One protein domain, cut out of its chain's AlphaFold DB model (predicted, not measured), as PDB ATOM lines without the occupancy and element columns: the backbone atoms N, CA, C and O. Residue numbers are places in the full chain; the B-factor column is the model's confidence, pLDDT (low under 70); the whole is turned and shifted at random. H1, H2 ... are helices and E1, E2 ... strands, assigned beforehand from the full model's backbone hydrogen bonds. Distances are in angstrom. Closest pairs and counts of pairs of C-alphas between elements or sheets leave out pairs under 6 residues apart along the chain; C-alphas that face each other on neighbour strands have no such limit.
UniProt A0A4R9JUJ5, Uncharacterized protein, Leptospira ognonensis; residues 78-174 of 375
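This is residues 78 to 174 of the 375 residues of an uncharacterized protein of Leptospira ognonensis (UniProt A0A4R9JUJ5). There is little regular structure: one strongly twisted sheet, E3 E5 E2 E1 E4, stands among long loops, with the small helix H1 at its rim near the end of E5. The printed part has 97 residues, of which 33 are in named elements, mostly strand, in the order E1, E2, E3, H1, E4, E5. The sheet is mixed; the whole is compact, with a radius of gyration of the C-alphas of 13.3 A and spans of 35 by 32 by 26 A.

E1, residues 78 to 85, and E2, residues 97 to 104, form an antiparallel hairpin, with N 81 and O 101 at 2.8 A, within hydrogen-bond range. Edge strand E3, residues 120 to 122, is parallel to E5, residues 161 to 166, with N 163 and O 121 at 2.8 A. H1, residues 136 to 139, only grazes the sheet and is too short for an O i to N i+4 pair. Edge strand E4, residues 146 to 149, is antiparallel to E1, with N 80 and O 148 at 2.9 A. E5 is antiparallel to E2, with N 100 and O 162 at 2.8 A.

E1 runs 22.1 A from C-alpha 78 at (-7.213, -14.428, 53.674), E2 23.3 A, and E5 16.3 A to C-alpha 166 at (-21.427, 6.771, 49.252).

The printed part has no cut; the link H1 to E4 is short, the others long. Residues 88, 150 to 152 and 172 to 174 have pLDDT under 70.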
ATOM      1  N   VAL A  78      -5.995 -15.094  54.131       85.69
ATOM      2  CA  VAL A  78      -7.213 -14.428  53.674       85.69
ATOM      3  C   VAL A  78      -6.797 -13.302  52.733       85.69
ATOM      4  O   VAL A  78      -5.931 -12.497  53.083       85.69
ATOM      5  N   SER A  79      -7.394 -13.246  51.547       88.50
ATOM      6  CA  SER A  79      -7.315 -12.093  50.655       88.50
ATOM      7  C   SER A  79      -8.584 -11.252  50.768       88.50
ATOM      8  O   SER A  79      -9.689 -11.759  50.983       88.50
ATOM      9  N   LEU A  80      -8.410  -9.940  50.656       89.12
ATOM     10  CA  LEU A  80      -9.480  -8.957  50.588       89.12
ATOM     11  C   LEU A  80      -9.522  -8.401  49.174       89.12
ATOM     12  O   LEU A  80      -8.512  -7.924  48.662       89.12
ATOM     13  N   ARG A  81     -10.700  -8.415  48.569       90.56
ATOM     14  CA  ARG A  81     -10.978  -7.761  47.303       90.56
ATOM     15  C   ARG A  81     -11.920  -6.594  47.548       90.56
ATOM     16  O   ARG A  81     -12.926  -6.736  48.239       90.56
ATOM     17  N   VAL A  82     -11.578  -5.440  46.996       90.62
ATOM     18  CA  VAL A  82     -12.405  -4.239  47.047       90.62
ATOM     19  C   VAL A  82     -12.905  -3.955  45.642       90.62
ATOM     20  O   VAL A  82     -12.112  -3.738  44.725       90.62
ATOM     21  N   ASP A  83     -14.222  -3.933  45.482       91.81
ATOM     22  CA  ASP A  83     -14.896  -3.610  44.230       91.81
ATOM     23  C   ASP A  83     -15.781  -2.368  44.399       91.81
ATOM     24  O   ASP A  83     -16.241  -2.039  45.495       91.81
ATOM     25  N   ARG A  84     -16.051  -1.674  43.291       90.44
ATOM     26  CA  ARG A  84     -17.067  -0.615  43.230       90.44
ATOM     27  C   ARG A  84     -18.363  -1.180  42.675       90.44
ATOM     28  O   ARG A  84     -18.332  -2.032  41.794       90.44
ATOM     29  N   PHE A  85     -19.485  -0.644  43.136       91.00
ATOM     30  CA  PHE A  85     -20.791  -0.959  42.574       91.00
ATOM     31  C   PHE A  85     -21.654   0.296  42.433       91.00
ATOM     32  O   PHE A  85     -21.523   1.261  43.194       91.00
ATOM     33  N   GLU A  86     -22.525   0.287  41.429       86.88
ATOM     34  CA  GLU A  86     -23.390   1.417  41.101       86.88
ATOM     35  C   GLU A  86     -24.629   1.493  42.009       86.88
ATOM     36  O   GLU A  86     -24.934   0.589  42.788       86.88
ATOM     37  N   LYS A  87     -25.357   2.609  41.927       82.56
ATOM     38  CA  LYS A  87     -26.638   2.780  42.628       82.56
ATOM     39  C   LYS A  87     -27.685   1.772  42.140       82.56
ATOM     40  O   LYS A  87     -27.638   1.322  41.001       82.56
ATOM     41  N   GLY A  88     -28.700   1.529  42.967       69.62
ATOM     42  CA  GLY A  88     -29.856   0.703  42.595       69.62
ATOM     43  C   GLY A  88     -29.834  -0.720  43.149       69.62
ATOM     44  O   GLY A  88     -30.741  -1.489  42.854       69.62
ATOM     45  N   LEU A  89     -28.847  -1.052  43.982       78.25
ATOM     46  CA  LEU A  89     -28.890  -2.236  44.834       78.25
ATOM     47  C   LEU A  89     -29.545  -1.886  46.172       78.25
ATOM     48  O   LEU A  89     -29.284  -0.814  46.721       78.25
ATOM     49  N   ASP A  90     -30.328  -2.817  46.719       85.69
ATOM     50  CA  ASP A  90     -31.066  -2.649  47.983       85.69
ATOM     51  C   ASP A  90     -30.176  -2.233  49.166       85.69
ATOM     52  O   ASP A  90     -30.654  -1.622  50.117       85.69
ATOM     53  N   ILE A  91     -28.877  -2.543  49.105       88.31
ATOM     54  CA  ILE A  91     -27.916  -2.248  50.173       88.31
ATOM     55  C   ILE A  91     -27.464  -0.778  50.168       88.31
ATOM     56  O   ILE A  91     -27.311  -0.202  51.234       88.31
ATOM     57  N   CYS A  92     -27.271  -0.156  48.998       90.88
ATOM     58  CA  CYS A  92     -26.910   1.267  48.888       90.88
ATOM     59  C   CYS A  92     -27.749   1.941  47.791       90.88
ATOM     60  O   CYS A  92     -27.263   2.171  46.674       90.88
ATOM     61  N   PRO A  93     -29.014   2.284  48.088       87.19
ATOM     62  CA  PRO A  93     -29.984   2.665  47.064       87.19
ATOM     63  C   PRO A  93     -29.685   4.015  46.398       87.19
ATOM     64  O   PRO A  93     -30.121   4.254  45.273       87.19
ATOM     65  N   LEU A  94     -28.944   4.906  47.064       88.56
ATOM     66  CA  LEU A  94     -28.765   6.288  46.606       88.56
ATOM     67  C   LEU A  94     -27.659   6.437  45.556       88.56
ATOM     68  O   LEU A  94     -27.920   6.802  44.408       88.56
ATOM     69  N   PHE A  95     -26.411   6.193  45.959       89.56
ATOM     70  CA  PHE A  95     -25.227   6.582  45.186       89.56
ATOM     71  C   PHE A  95     -24.278   5.416  44.885       89.56
ATOM     72  O   PHE A  95     -23.190   5.646  44.364       89.56
ATOM     73  N   GLY A  96     -24.694   4.180  45.178       91.75
ATOM     74  CA  GLY A  96     -23.818   3.013  45.115       91.75
ATOM     75  C   GLY A  96     -22.813   3.004  46.264       91.75
ATOM     76  O   GLY A  96     -23.029   3.646  47.301       91.75
ATOM     77  N   GLY A  97     -21.715   2.275  46.087       92.31
ATOM     78  CA  GLY A  97     -20.761   2.075  47.167       92.31
ATOM     79  C   GLY A  97     -19.508   1.295  46.795       92.31
ATOM     80  O   GLY A  97     -19.166   1.110  45.622       92.31
ATOM     81  N   MET A  98     -18.818   0.841  47.836       92.12
ATOM     82  CA  MET A  98     -17.710  -0.109  47.755       92.12
ATOM     83  C   MET A  98     -18.086  -1.409  48.448       92.12
ATOM     84  O   MET A  98     -18.679  -1.383  49.525       92.12
ATOM     85  N   LEU A  99     -17.718  -2.531  47.843       93.44
ATOM     86  CA  LEU A  99     -17.898  -3.861  48.398       93.44
ATOM     87  C   LEU A  99     -16.540  -4.414  48.826       93.44
ATOM     88  O   LEU A  99     -15.609  -4.450  48.027       93.44
ATOM     89  N   LEU A 100     -16.448  -4.845  50.080       92.94
ATOM     90  CA  LEU A 100     -15.326  -5.608  50.612       92.94
ATOM     91  C   LEU A 100     -15.707  -7.085  50.605       92.94
ATOM     92  O   LEU A 100     -16.598  -7.508  51.353       92.94
ATOM     93  N   SER A 101     -15.015  -7.847  49.771       93.62
ATOM     94  CA  SER A 101     -15.182  -9.284  49.592       93.62
ATOM     95  C   SER A 101     -13.961 -10.025  50.123       93.62
ATOM     96  O   SER A 101     -12.831  -9.586  49.939       93.62
ATOM     97  N   PHE A 102     -14.172 -11.158  50.781       92.38
ATOM     98  CA  PHE A 102     -13.116 -11.925  51.434       92.38
ATOM     99  C   PHE A 102     -12.971 -13.277  50.754       92.38
ATOM    100  O   PHE A 102     -13.977 -13.904  50.423       92.38
ATOM    101  N   GLN A 103     -11.739 -13.752  50.609       91.81
ATOM    102  CA  GLN A 103     -11.441 -15.080  50.088       91.81
ATOM    103  C   GLN A 103     -10.396 -15.783  50.961       91.81
ATOM    104  O   GLN A 103      -9.440 -15.172  51.423       91.81
ATOM    105  N   SER A 104     -10.597 -17.069  51.240       90.69
ATOM    106  CA  SER A 104      -9.707 -17.903  52.052       90.69
ATOM    107  C   SER A 104      -9.796 -19.352  51.573       90.69
ATOM    108  O   SER A 104     -10.782 -20.046  51.840       90.69
ATOM    109  N   GLY A 105      -8.792 -19.797  50.814       88.31
ATOM    110  CA  GLY A 105      -8.874 -21.057  50.068       88.31
ATOM    111  C   GLY A 105     -10.074 -21.049  49.113       88.31
ATOM    112  O   GLY A 105     -10.247 -20.103  48.346       88.31
ATOM    113  N   ASP A 106     -10.936 -22.061  49.225       89.25
ATOM    114  CA  ASP A 106     -12.159 -22.195  48.416       89.25
ATOM    115  C   ASP A 106     -13.343 -21.365  48.940       89.25
ATOM    116  O   ASP A 106     -14.398 -21.291  48.309       89.25
ATOM    117  N   ARG A 107     -13.206 -20.748  50.119       91.56
ATOM    118  CA  ARG A 107     -14.260 -19.909  50.695       91.56
ATOM    119  C   ARG A 107     -14.148 -18.508  50.122       91.56
ATOM    120  O   ARG A 107     -13.096 -17.889  50.231       91.56
ATOM    121  N   ALA A 108     -15.251 -17.981  49.607       92.12
ATOM    122  CA  ALA A 108     -15.373 -16.589  49.201       92.12
ATOM    123  C   ALA A 108     -16.694 -16.004  49.708       92.12
ATOM    124  O   ALA A 108     -17.684 -16.725  49.854       92.12
ATOM    125  N   THR A 109     -16.711 -14.706  49.994       94.06
ATOM    126  CA  THR A 109     -17.956 -13.956  50.193       94.06
ATOM    127  C   THR A 109     -18.488 -13.444  48.846       94.06
ATOM    128  O   THR A 109     -17.926 -13.727  47.789       94.06
ATOM    129  N   CYS A 110     -19.596 -12.702  48.858       91.94
ATOM    130  CA  CYS A 110     -20.221 -12.180  47.640       91.94
ATOM    131  C   CYS A 110     -19.326 -11.236  46.832       91.94
ATOM    132  O   CYS A 110     -18.609 -10.423  47.416       91.94
ATOM    133  N   ASN A 111     -19.449 -11.280  45.503       91.75
ATOM    134  CA  ASN A 111     -18.902 -10.276  44.588       91.75
ATOM    135  C   ASN A 111     -19.986  -9.250  44.193       91.75
ATOM    136  O   ASN A 111     -21.134  -9.344  44.640       91.75
ATOM    137  N   VAL A 112     -19.621  -8.263  43.369       91.62
ATOM    138  CA  VAL A 112     -20.551  -7.218  42.902       91.62
ATOM    139  C   VAL A 112     -21.661  -7.780  42.016       91.62
ATOM    140  O   VAL A 112     -22.809  -7.368  42.160       91.62
ATOM    141  N   ASP A 113     -21.350  -8.751  41.160       90.25
ATOM    142  CA  ASP A 113     -22.316  -9.333  40.217       90.25
ATOM    143  C   ASP A 113     -23.434 -10.112  40.926       90.25
ATOM    144  O   ASP A 113     -24.557 -10.200  40.431       90.25
ATOM    145  N   THR A 114     -23.141 -10.671  42.102       89.25
ATOM    146  CA  THR A 114     -24.094 -11.423  42.928       89.25
ATOM    147  C   THR A 114     -24.602 -10.627  44.129       89.25
ATOM    148  O   THR A 114     -25.224 -11.205  45.026       89.25
ATOM    149  N   LEU A 115     -24.302  -9.327  44.204       90.88
ATOM    150  CA  LEU A 115     -24.546  -8.514  45.389       90.88
ATOM    151  C   LEU A 115     -26.045  -8.413  45.698       90.88
ATOM    152  O   LEU A 115     -26.832  -7.878  44.921       90.88
ATOM    153  N   ASN A 116     -26.437  -8.919  46.867       89.81
ATOM    154  CA  ASN A 116     -27.803  -8.851  47.369       89.81
ATOM    155  C   ASN A 116     -27.820  -8.818  48.916       89.81
ATOM    156  O   ASN A 116     -26.832  -9.213  49.547       89.81
ATOM    157  N   PRO A 117     -28.937  -8.404  49.549       88.88
ATOM    158  CA  PRO A 117     -29.029  -8.267  51.011       88.88
ATOM    159  C   PRO A 117     -28.793  -9.553  51.820       88.88
ATOM    160  O   PRO A 117     -28.511  -9.496  53.019       88.88
ATOM    161  N   SER A 118     -28.916 -10.734  51.206       91.06
ATOM    162  CA  SER A 118     -28.696 -11.999  51.915       91.06
ATOM    163  C   SER A 118     -27.210 -12.283  52.157       91.06
ATOM    164  O   SER A 118     -26.866 -12.855  53.192       91.06
ATOM    165  N   CYS A 119     -26.326 -11.816  51.270       91.94
ATOM    166  CA  CYS A 119     -24.908 -12.178  51.275       91.94
ATOM    167  C   CYS A 119     -23.933 -11.026  51.557       91.94
ATOM    168  O   CYS A 119     -22.732 -11.252  51.728       91.94
ATOM    169  N   ALA A 120     -24.432  -9.797  51.631       93.88
ATOM    170  CA  ALA A 120     -23.664  -8.646  52.073       93.88
ATOM    171  C   ALA A 120     -24.461  -7.847  53.101       93.88
ATOM    172  O   ALA A 120     -25.692  -7.866  53.109       93.88
ATOM    173  N   ARG A 121     -23.744  -7.159  53.984       91.81
ATOM    174  CA  ARG A 121     -24.322  -6.245  54.971       91.81
ATOM    175  C   ARG A 121     -23.845  -4.827  54.709       91.81
ATOM    176  O   ARG A 121     -22.695  -4.628  54.320       91.81
ATOM    177  N   GLU A 122     -24.717  -3.858  54.947       91.25
ATOM    178  CA  GLU A 122     -24.323  -2.453  54.993       91.25
ATOM    179  C   GLU A 122     -23.413  -2.217  56.208       91.25
ATOM    180  O   GLU A 122     -23.648  -2.750  57.298       91.25
ATOM    181  N   ALA A 123     -22.349  -1.444  56.019       91.00
ATOM    182  CA  ALA A 123     -21.512  -0.974  57.105       91.00
ATOM    183  C   ALA A 123     -22.297   0.047  57.937       91.00
ATOM    184  O   ALA A 123     -22.753   1.062  57.417       91.00
ATOM    185  N   VAL A 124     -22.418  -0.203  59.240       87.44
ATOM    186  CA  VAL A 124     -23.133   0.673  60.175       87.44
ATOM    187  C   VAL A 124     -22.272   0.994  61.392       87.44
ATOM    188  O   VAL A 124     -21.393   0.221  61.783       87.44
ATOM    189  N   HIS A 125     -22.530   2.137  62.017       80.75
ATOM    190  CA  HIS A 125     -21.949   2.500  63.302       80.75
ATOM    191  C   HIS A 125     -22.447   1.550  64.401       80.75
ATOM    192  O   HIS A 125     -23.643   1.311  64.543       80.75
ATOM    193  N   LYS A 126     -21.532   1.012  65.216       80.00
ATOM    194  CA  LYS A 126     -21.865   0.012  66.249       80.00
ATOM    195  C   LYS A 126     -22.816   0.539  67.329       80.00
ATOM    196  O   LYS A 126     -23.591  -0.228  67.887       80.00
ATOM    197  N   GLU A 127     -22.715   1.825  67.653       83.56
ATOM    198  CA  GLU A 127     -23.425   2.435  68.782       83.56
ATOM    199  C   GLU A 127     -24.901   2.701  68.477       83.56
ATOM    200  O   GLU A 127     -25.754   2.471  69.330       83.56
ATOM    201  N   ASP A 128     -25.204   3.167  67.266       86.31
ATOM    202  CA  ASP A 128     -26.540   3.636  66.885       86.31
ATOM    203  C   ASP A 128     -27.099   2.946  65.630       86.31
ATOM    204  O   ASP A 128     -28.208   3.258  65.200       86.31
ATOM    205  N   SER A 129     -26.363   1.983  65.061       86.12
ATOM    206  CA  SER A 129     -26.715   1.263  63.827       86.12
ATOM    207  C   SER A 129     -26.979   2.177  62.627       86.12
ATOM    208  O   SER A 129     -27.649   1.771  61.678       86.12
ATOM    209  N   THR A 130     -26.463   3.409  62.642       87.81
ATOM    210  CA  THR A 130     -26.621   4.324  61.511       87.81
ATOM    211  C   THR A 130     -25.687   3.937  60.361       87.81
ATOM    212  O   THR A 130     -24.552   3.525  60.621       87.81
ATOM    213  N   PRO A 131     -26.124   4.067  59.094       85.31
ATOM    214  CA  PRO A 131     -25.281   3.807  57.935       85.31
ATOM    215  C   PRO A 131     -23.970   4.578  57.973       85.31
ATOM    216  O   PRO A 131     -23.942   5.804  58.106       85.31
ATOM    217  N   TYR A 132     -22.873   3.852  57.798       85.81
ATOM    218  CA  TYR A 132     -21.580   4.454  57.567       85.81
ATOM    219  C   TYR A 132     -21.501   4.879  56.099       85.81
ATOM    220  O   TYR A 132     -21.646   4.058  55.191       85.81
ATOM    221  N   THR A 133     -21.230   6.162  55.857       88.31
ATOM    222  CA  THR A 133     -21.129   6.699  54.495       88.31
ATOM    223  C   THR A 133     -19.730   7.211  54.177       88.31
ATOM    224  O   THR A 133     -19.048   7.791  55.021       88.31
ATOM    225  N   ILE A 134     -19.299   6.997  52.935       88.00
ATOM    226  CA  ILE A 134     -17.981   7.383  52.429       88.00
ATOM    227  C   ILE A 134     -18.113   8.546  51.448       88.00
ATOM    228  O   ILE A 134     -19.009   8.567  50.605       88.00
ATOM    229  N   ASP A 135     -17.194   9.507  51.522       88.25
ATOM    230  CA  ASP A 135     -17.012  10.472  50.441       88.25
ATOM    231  C   ASP A 135     -16.296   9.787  49.261       88.25
ATOM    232  O   ASP A 135     -15.136   9.397  49.400       88.25
ATOM    233  N   PRO A 136     -16.930   9.639  48.086       86.44
ATOM    234  CA  PRO A 136     -16.295   8.977  46.950       86.44
ATOM    235  C   PRO A 136     -15.022   9.680  46.452       86.44
ATOM    236  O   PRO A 136     -14.182   9.027  45.833       86.44
ATOM    237  N   ARG A 137     -14.836  10.984  46.726       87.19
ATOM    238  CA  ARG A 137     -13.622  11.733  46.333       87.19
ATOM    239  C   ARG A 137     -12.366  11.203  47.009       87.19
ATOM    240  O   ARG A 137     -11.291  11.251  46.425       87.19
ATOM    241  N   SER A 138     -12.509  10.638  48.200       85.50
ATOM    242  CA  SER A 138     -11.426  10.007  48.952       85.50
ATOM    243  C   SER A 138     -10.804   8.811  48.224       85.50
ATOM    244  O   SER A 138      -9.679   8.433  48.529       85.50
ATOM    245  N   MET A 139     -11.534   8.221  47.269       82.25
ATOM    246  CA  MET A 139     -11.104   7.077  46.456       82.25
ATOM    247  C   MET A 139     -10.676   7.477  45.036       82.25
ATOM    248  O   MET A 139     -10.487   6.612  44.176       82.25
ATOM    249  N   ALA A 140     -10.566   8.769  44.739       83.31
ATOM    250  CA  ALA A 140     -10.081   9.220  43.443       83.31
ATOM    251  C   ALA A 140      -8.605   8.830  43.249       83.31
ATOM    252  O   ALA A 140      -7.788   8.983  44.155       83.31
ATOM    253  N   GLY A 141      -8.279   8.308  42.064       79.25
ATOM    254  CA  GLY A 141      -6.947   7.790  41.729       79.25
ATOM    255  C   GLY A 141      -6.711   6.314  42.075       79.25
ATOM    256  O   GLY A 141      -5.700   5.758  41.662       79.25
ATOM    257  N   TYR A 142      -7.643   5.646  42.763       79.56
ATOM    258  CA  TYR A 142      -7.581   4.195  42.971       79.56
ATOM    259  C   TYR A 142      -8.118   3.423  41.763       79.56
ATOM    260  O   TYR A 142      -9.154   3.781  41.195       79.56
ATOM    261  N   THR A 143      -7.451   2.316  41.433       82.62
ATOM    262  CA  THR A 143      -7.891   1.364  40.404       82.62
ATOM    263  C   THR A 143      -8.609   0.190  41.065       82.62
ATOM    264  O   THR A 143      -8.126  -0.344  42.059       82.62
ATOM    265  N   PHE A 144      -9.766  -0.192  40.523       83.56
ATOM    266  CA  PHE A 144     -10.586  -1.304  41.010       83.56
ATOM    267  C   PHE A 144     -10.718  -2.380  39.915       83.56
ATOM    268  O   PHE A 144     -10.752  -2.006  38.739       83.56
ATOM    269  N   PRO A 145     -10.852  -3.674  40.265       84.88
ATOM    270  CA  PRO A 145     -10.786  -4.226  41.622       84.88
ATOM    271  C   PRO A 145      -9.394  -4.089  42.245       84.88
ATOM    272  O   PRO A 145      -8.387  -4.161  41.545       84.88
ATOM    273  N   MET A 146      -9.346  -3.889  43.562       82.62
ATOM    274  CA  MET A 146      -8.100  -3.885  44.329       82.62
ATOM    275  C   MET A 146      -8.047  -5.143  45.191       82.62
ATOM    276  O   MET A 146      -8.949  -5.366  45.995       82.62
ATOM    277  N   GLU A 147      -6.992  -5.941  45.049       84.25
ATOM    278  CA  GLU A 147      -6.759  -7.119  45.885       84.25
ATOM    279  C   GLU A 147      -5.637  -6.857  46.888       84.25
ATOM    280  O   GLU A 147      -4.605  -6.271  46.557       84.25
ATOM    281  N   GLN A 148      -5.847  -7.290  48.127       79.44
ATOM    282  CA  GLN A 148      -4.880  -7.199  49.210       79.44
ATOM    283  C   GLN A 148      -4.701  -8.552  49.877       79.44
ATOM    284  O   GLN A 148      -5.663  -9.203  50.287       79.44
ATOM    285  N   THR A 149      -3.445  -8.952  50.021       72.88
ATOM    286  CA  THR A 149      -3.032 -10.193  50.673       72.88
ATOM    287  C   THR A 149      -2.133  -9.865  51.857       72.88
ATOM    288  O   THR A 149      -1.211  -9.068  51.716       72.88
ATOM    289  N   GLY A 150      -2.344 -10.519  53.000       61.12
ATOM    290  CA  GLY A 150      -1.334 -10.555  54.067       61.12
ATOM    291  C   GLY A 150      -1.445  -9.499  55.169       61.12
ATOM    292  O   GLY A 150      -0.646  -9.531  56.098       61.12
ATOM    293  N   ALA A 151      -2.448  -8.623  55.144       56.25
ATOM    294  CA  ALA A 151      -2.868  -7.945  56.369       56.25
ATOM    295  C   ALA A 151      -3.545  -8.954  57.316       56.25
ATOM    296  O   ALA A 151      -4.046  -9.981  56.854       56.25
ATOM    297  N   THR A 152      -3.580  -8.677  58.625       64.62
ATOM    298  CA  THR A 152      -4.290  -9.470  59.651       64.62
ATOM    299  C   THR A 152      -5.808  -9.412  59.430       64.62
ATOM    300  O   THR A 152      -6.560  -8.824  60.201       64.62
ATOM    301  N   ILE A 153      -6.263  -9.962  58.310       72.88
ATOM    302  CA  ILE A 153      -7.641  -9.951  57.856       72.88
ATOM    303  C   ILE A 153      -8.226 -11.302  58.224       72.88
ATOM    304  O   ILE A 153      -7.816 -12.344  57.719       72.88
ATOM    305  N   THR A 154      -9.198 -11.284  59.124       81.56
ATOM    306  CA  THR A 154      -9.947 -12.482  59.492       81.56
ATOM    307  C   THR A 154     -11.117 -12.649  58.535       81.56
ATOM    308  O   THR A 154     -11.871 -11.703  58.299       81.56
ATOM    309  N   PHE A 155     -11.297 -13.860  58.008       85.56
ATOM    310  CA  PHE A 155     -12.490 -14.186  57.235       85.56
ATOM    311  C   PHE A 155     -13.730 -14.031  58.136       85.56
ATOM    312  O   PHE A 155     -13.755 -14.603  59.230       85.56
ATOM    313  N   PRO A 156     -14.756 -13.269  57.722       86.88
ATOM    314  CA  PRO A 156     -15.889 -12.959  58.584       86.88
ATOM    315  C   PRO A 156     -16.673 -14.225  58.958       86.88
ATOM    316  O   PRO A 156     -16.940 -15.087  58.117       86.88
ATOM    317  N   THR A 157     -17.064 -14.340  60.229       87.56
ATOM    318  CA  THR A 157     -17.745 -15.537  60.759       87.56
ATOM    319  C   THR A 157     -19.125 -15.762  60.145       87.56
ATOM    320  O   THR A 157     -19.543 -16.907  60.000       87.56
ATOM    321  N   ASP A 158     -19.804 -14.690  59.734       88.94
ATOM    322  CA  ASP A 158     -21.094 -14.734  59.039       88.94
ATOM    323  C   ASP A 158     -20.968 -14.986  57.526       88.94
ATOM    324  O   ASP A 158     -21.984 -15.083  56.842       88.94
ATOM    325  N   ALA A 159     -19.736 -15.088  57.006       91.12
ATOM    326  CA  ALA A 159     -19.422 -15.243  55.587       91.12
ATOM    327  C   ALA A 159     -20.066 -14.181  54.672       91.12
ATOM    328  O   ALA A 159     -20.282 -14.436  53.486       91.12
ATOM    329  N   LYS A 160     -20.357 -12.982  55.199       93.50
ATOM    330  CA  LYS A 160     -20.913 -11.874  54.412       93.50
ATOM    331  C   LYS A 160     -19.846 -10.874  53.987       93.50
ATOM    332  O   LYS A 160     -18.930 -10.561  54.749       93.50
ATOM    333  N   SER A 161     -20.026 -10.318  52.791       93.94
ATOM    334  CA  SER A 161     -19.294  -9.129  52.343       93.94
ATOM    335  C   SER A 161     -19.781  -7.883  53.089       93.94
ATOM    336  O   SER A 161     -20.895  -7.858  53.622       93.94
ATOM    337  N   VAL A 162     -18.967  -6.829  53.104       93.06
ATOM    338  CA  VAL A 162     -19.326  -5.546  53.727       93.06
ATOM    339  C   VAL A 162     -19.458  -4.477  52.654       93.06
ATOM    340  O   VAL A 162     -18.530  -4.261  51.881       93.06
ATOM    341  N   ALA A 163     -20.603  -3.805  52.609       93.19
ATOM    342  CA  ALA A 163     -20.874  -2.727  51.673       93.19
ATOM    343  C   ALA A 163     -20.808  -1.369  52.380       93.19
ATOM    344  O   ALA A 163     -21.481  -1.152  53.384       93.19
ATOM    345  N   TYR A 164     -20.029  -0.443  51.832       92.25
ATOM    346  CA  TYR A 164     -19.957   0.940  52.285       92.25
ATOM    347  C   TYR A 164     -20.645   1.845  51.274       92.25
ATOM    348  O   TYR A 164     -20.217   1.912  50.120       92.25
ATOM    349  N   CYS A 165     -21.680   2.564  51.699       91.75
ATOM    350  CA  CYS A 165     -22.437   3.434  50.806       91.75
ATOM    351  C   CYS A 165     -21.764   4.796  50.631       91.75
ATOM    352  O   CYS A 165     -21.146   5.330  51.555       91.75
ATOM    353  N   PHE A 166     -21.902   5.404  49.454       91.69
ATOM    354  CA  PHE A 166     -21.427   6.771  49.252       91.69
ATOM    355  C   PHE A 166     -22.413   7.807  49.796       91.69
ATOM    356  O   PHE A 166     -23.626   7.648  49.686       91.69
ATOM    357  N   SER A 167     -21.885   8.899  50.354       88.19
ATOM    358  CA  SER A 167     -22.676  10.028  50.875       88.19
ATOM    359  C   SER A 167     -23.164  10.990  49.786       88.19
ATOM    360  O   SER A 167     -24.045  11.814  50.026       88.19
ATOM    361  N   ARG A 168     -22.594  10.898  48.581       85.69
ATOM    362  CA  ARG A 168     -22.897  11.734  47.412       85.69
ATOM    363  C   ARG A 168     -22.614  10.970  46.115       85.69
ATOM    364  O   ARG A 168     -21.913   9.958  46.171       85.69
ATOM    365  N   PRO A 169     -23.110  11.439  44.951       80.06
ATOM    366  CA  PRO A 169     -22.784  10.826  43.668       80.06
ATOM    367  C   PRO A 169     -21.272  10.723  43.456       80.06
ATOM    368  O   PRO A 169     -20.523  11.628  43.837       80.06
ATOM    369  N   GLN A 170     -20.830   9.641  42.814       70.31
ATOM    370  CA  GLN A 170     -19.452   9.551  42.345       70.31
ATOM    371  C   GLN A 170     -19.171  10.613  41.279       70.31
ATOM    372  O   GLN A 170     -20.011  10.911  40.428       70.31
ATOM    373  N   PHE A 171     -17.955  11.151  41.314       72.38
ATOM    374  CA  PHE A 171     -17.431  11.987  40.244       72.38
ATOM    375  C   PHE A 171     -16.815  11.081  39.178       72.38
ATOM    376  O   PHE A 171     -16.080  10.147  39.500       72.38
ATOM    377  N   VAL A 172     -17.127  11.347  37.913       60.56
ATOM    378  CA  VAL A 172     -16.553  10.626  36.773       60.56
ATOM    379  C   VAL A 172     -15.303  11.383  36.329       60.56
ATOM    380  O   VAL A 172     -15.418  12.473  35.775       60.56
ATOM    381  N   GLY A 173     -14.117  10.830  36.596       63.03
ATOM    382  CA  GLY A 173     -12.832  11.389  36.159       63.03
ATOM    383  C   GLY A 173     -11.790  11.532  37.270       63.03
ATOM    384  O   GLY A 173     -11.997  11.102  38.404       63.03
ATOM    385  N   THR A 174     -10.649  12.127  36.920       62.06
ATOM    386  CA  THR A 174      -9.542  12.451  37.842       62.06
ATOM    387  C   THR A 174      -9.701  13.814  38.510       62.06
ATOM    388  O   THR A 174      -8.993  14.120  39.467       62.06
TER     389      THR A 174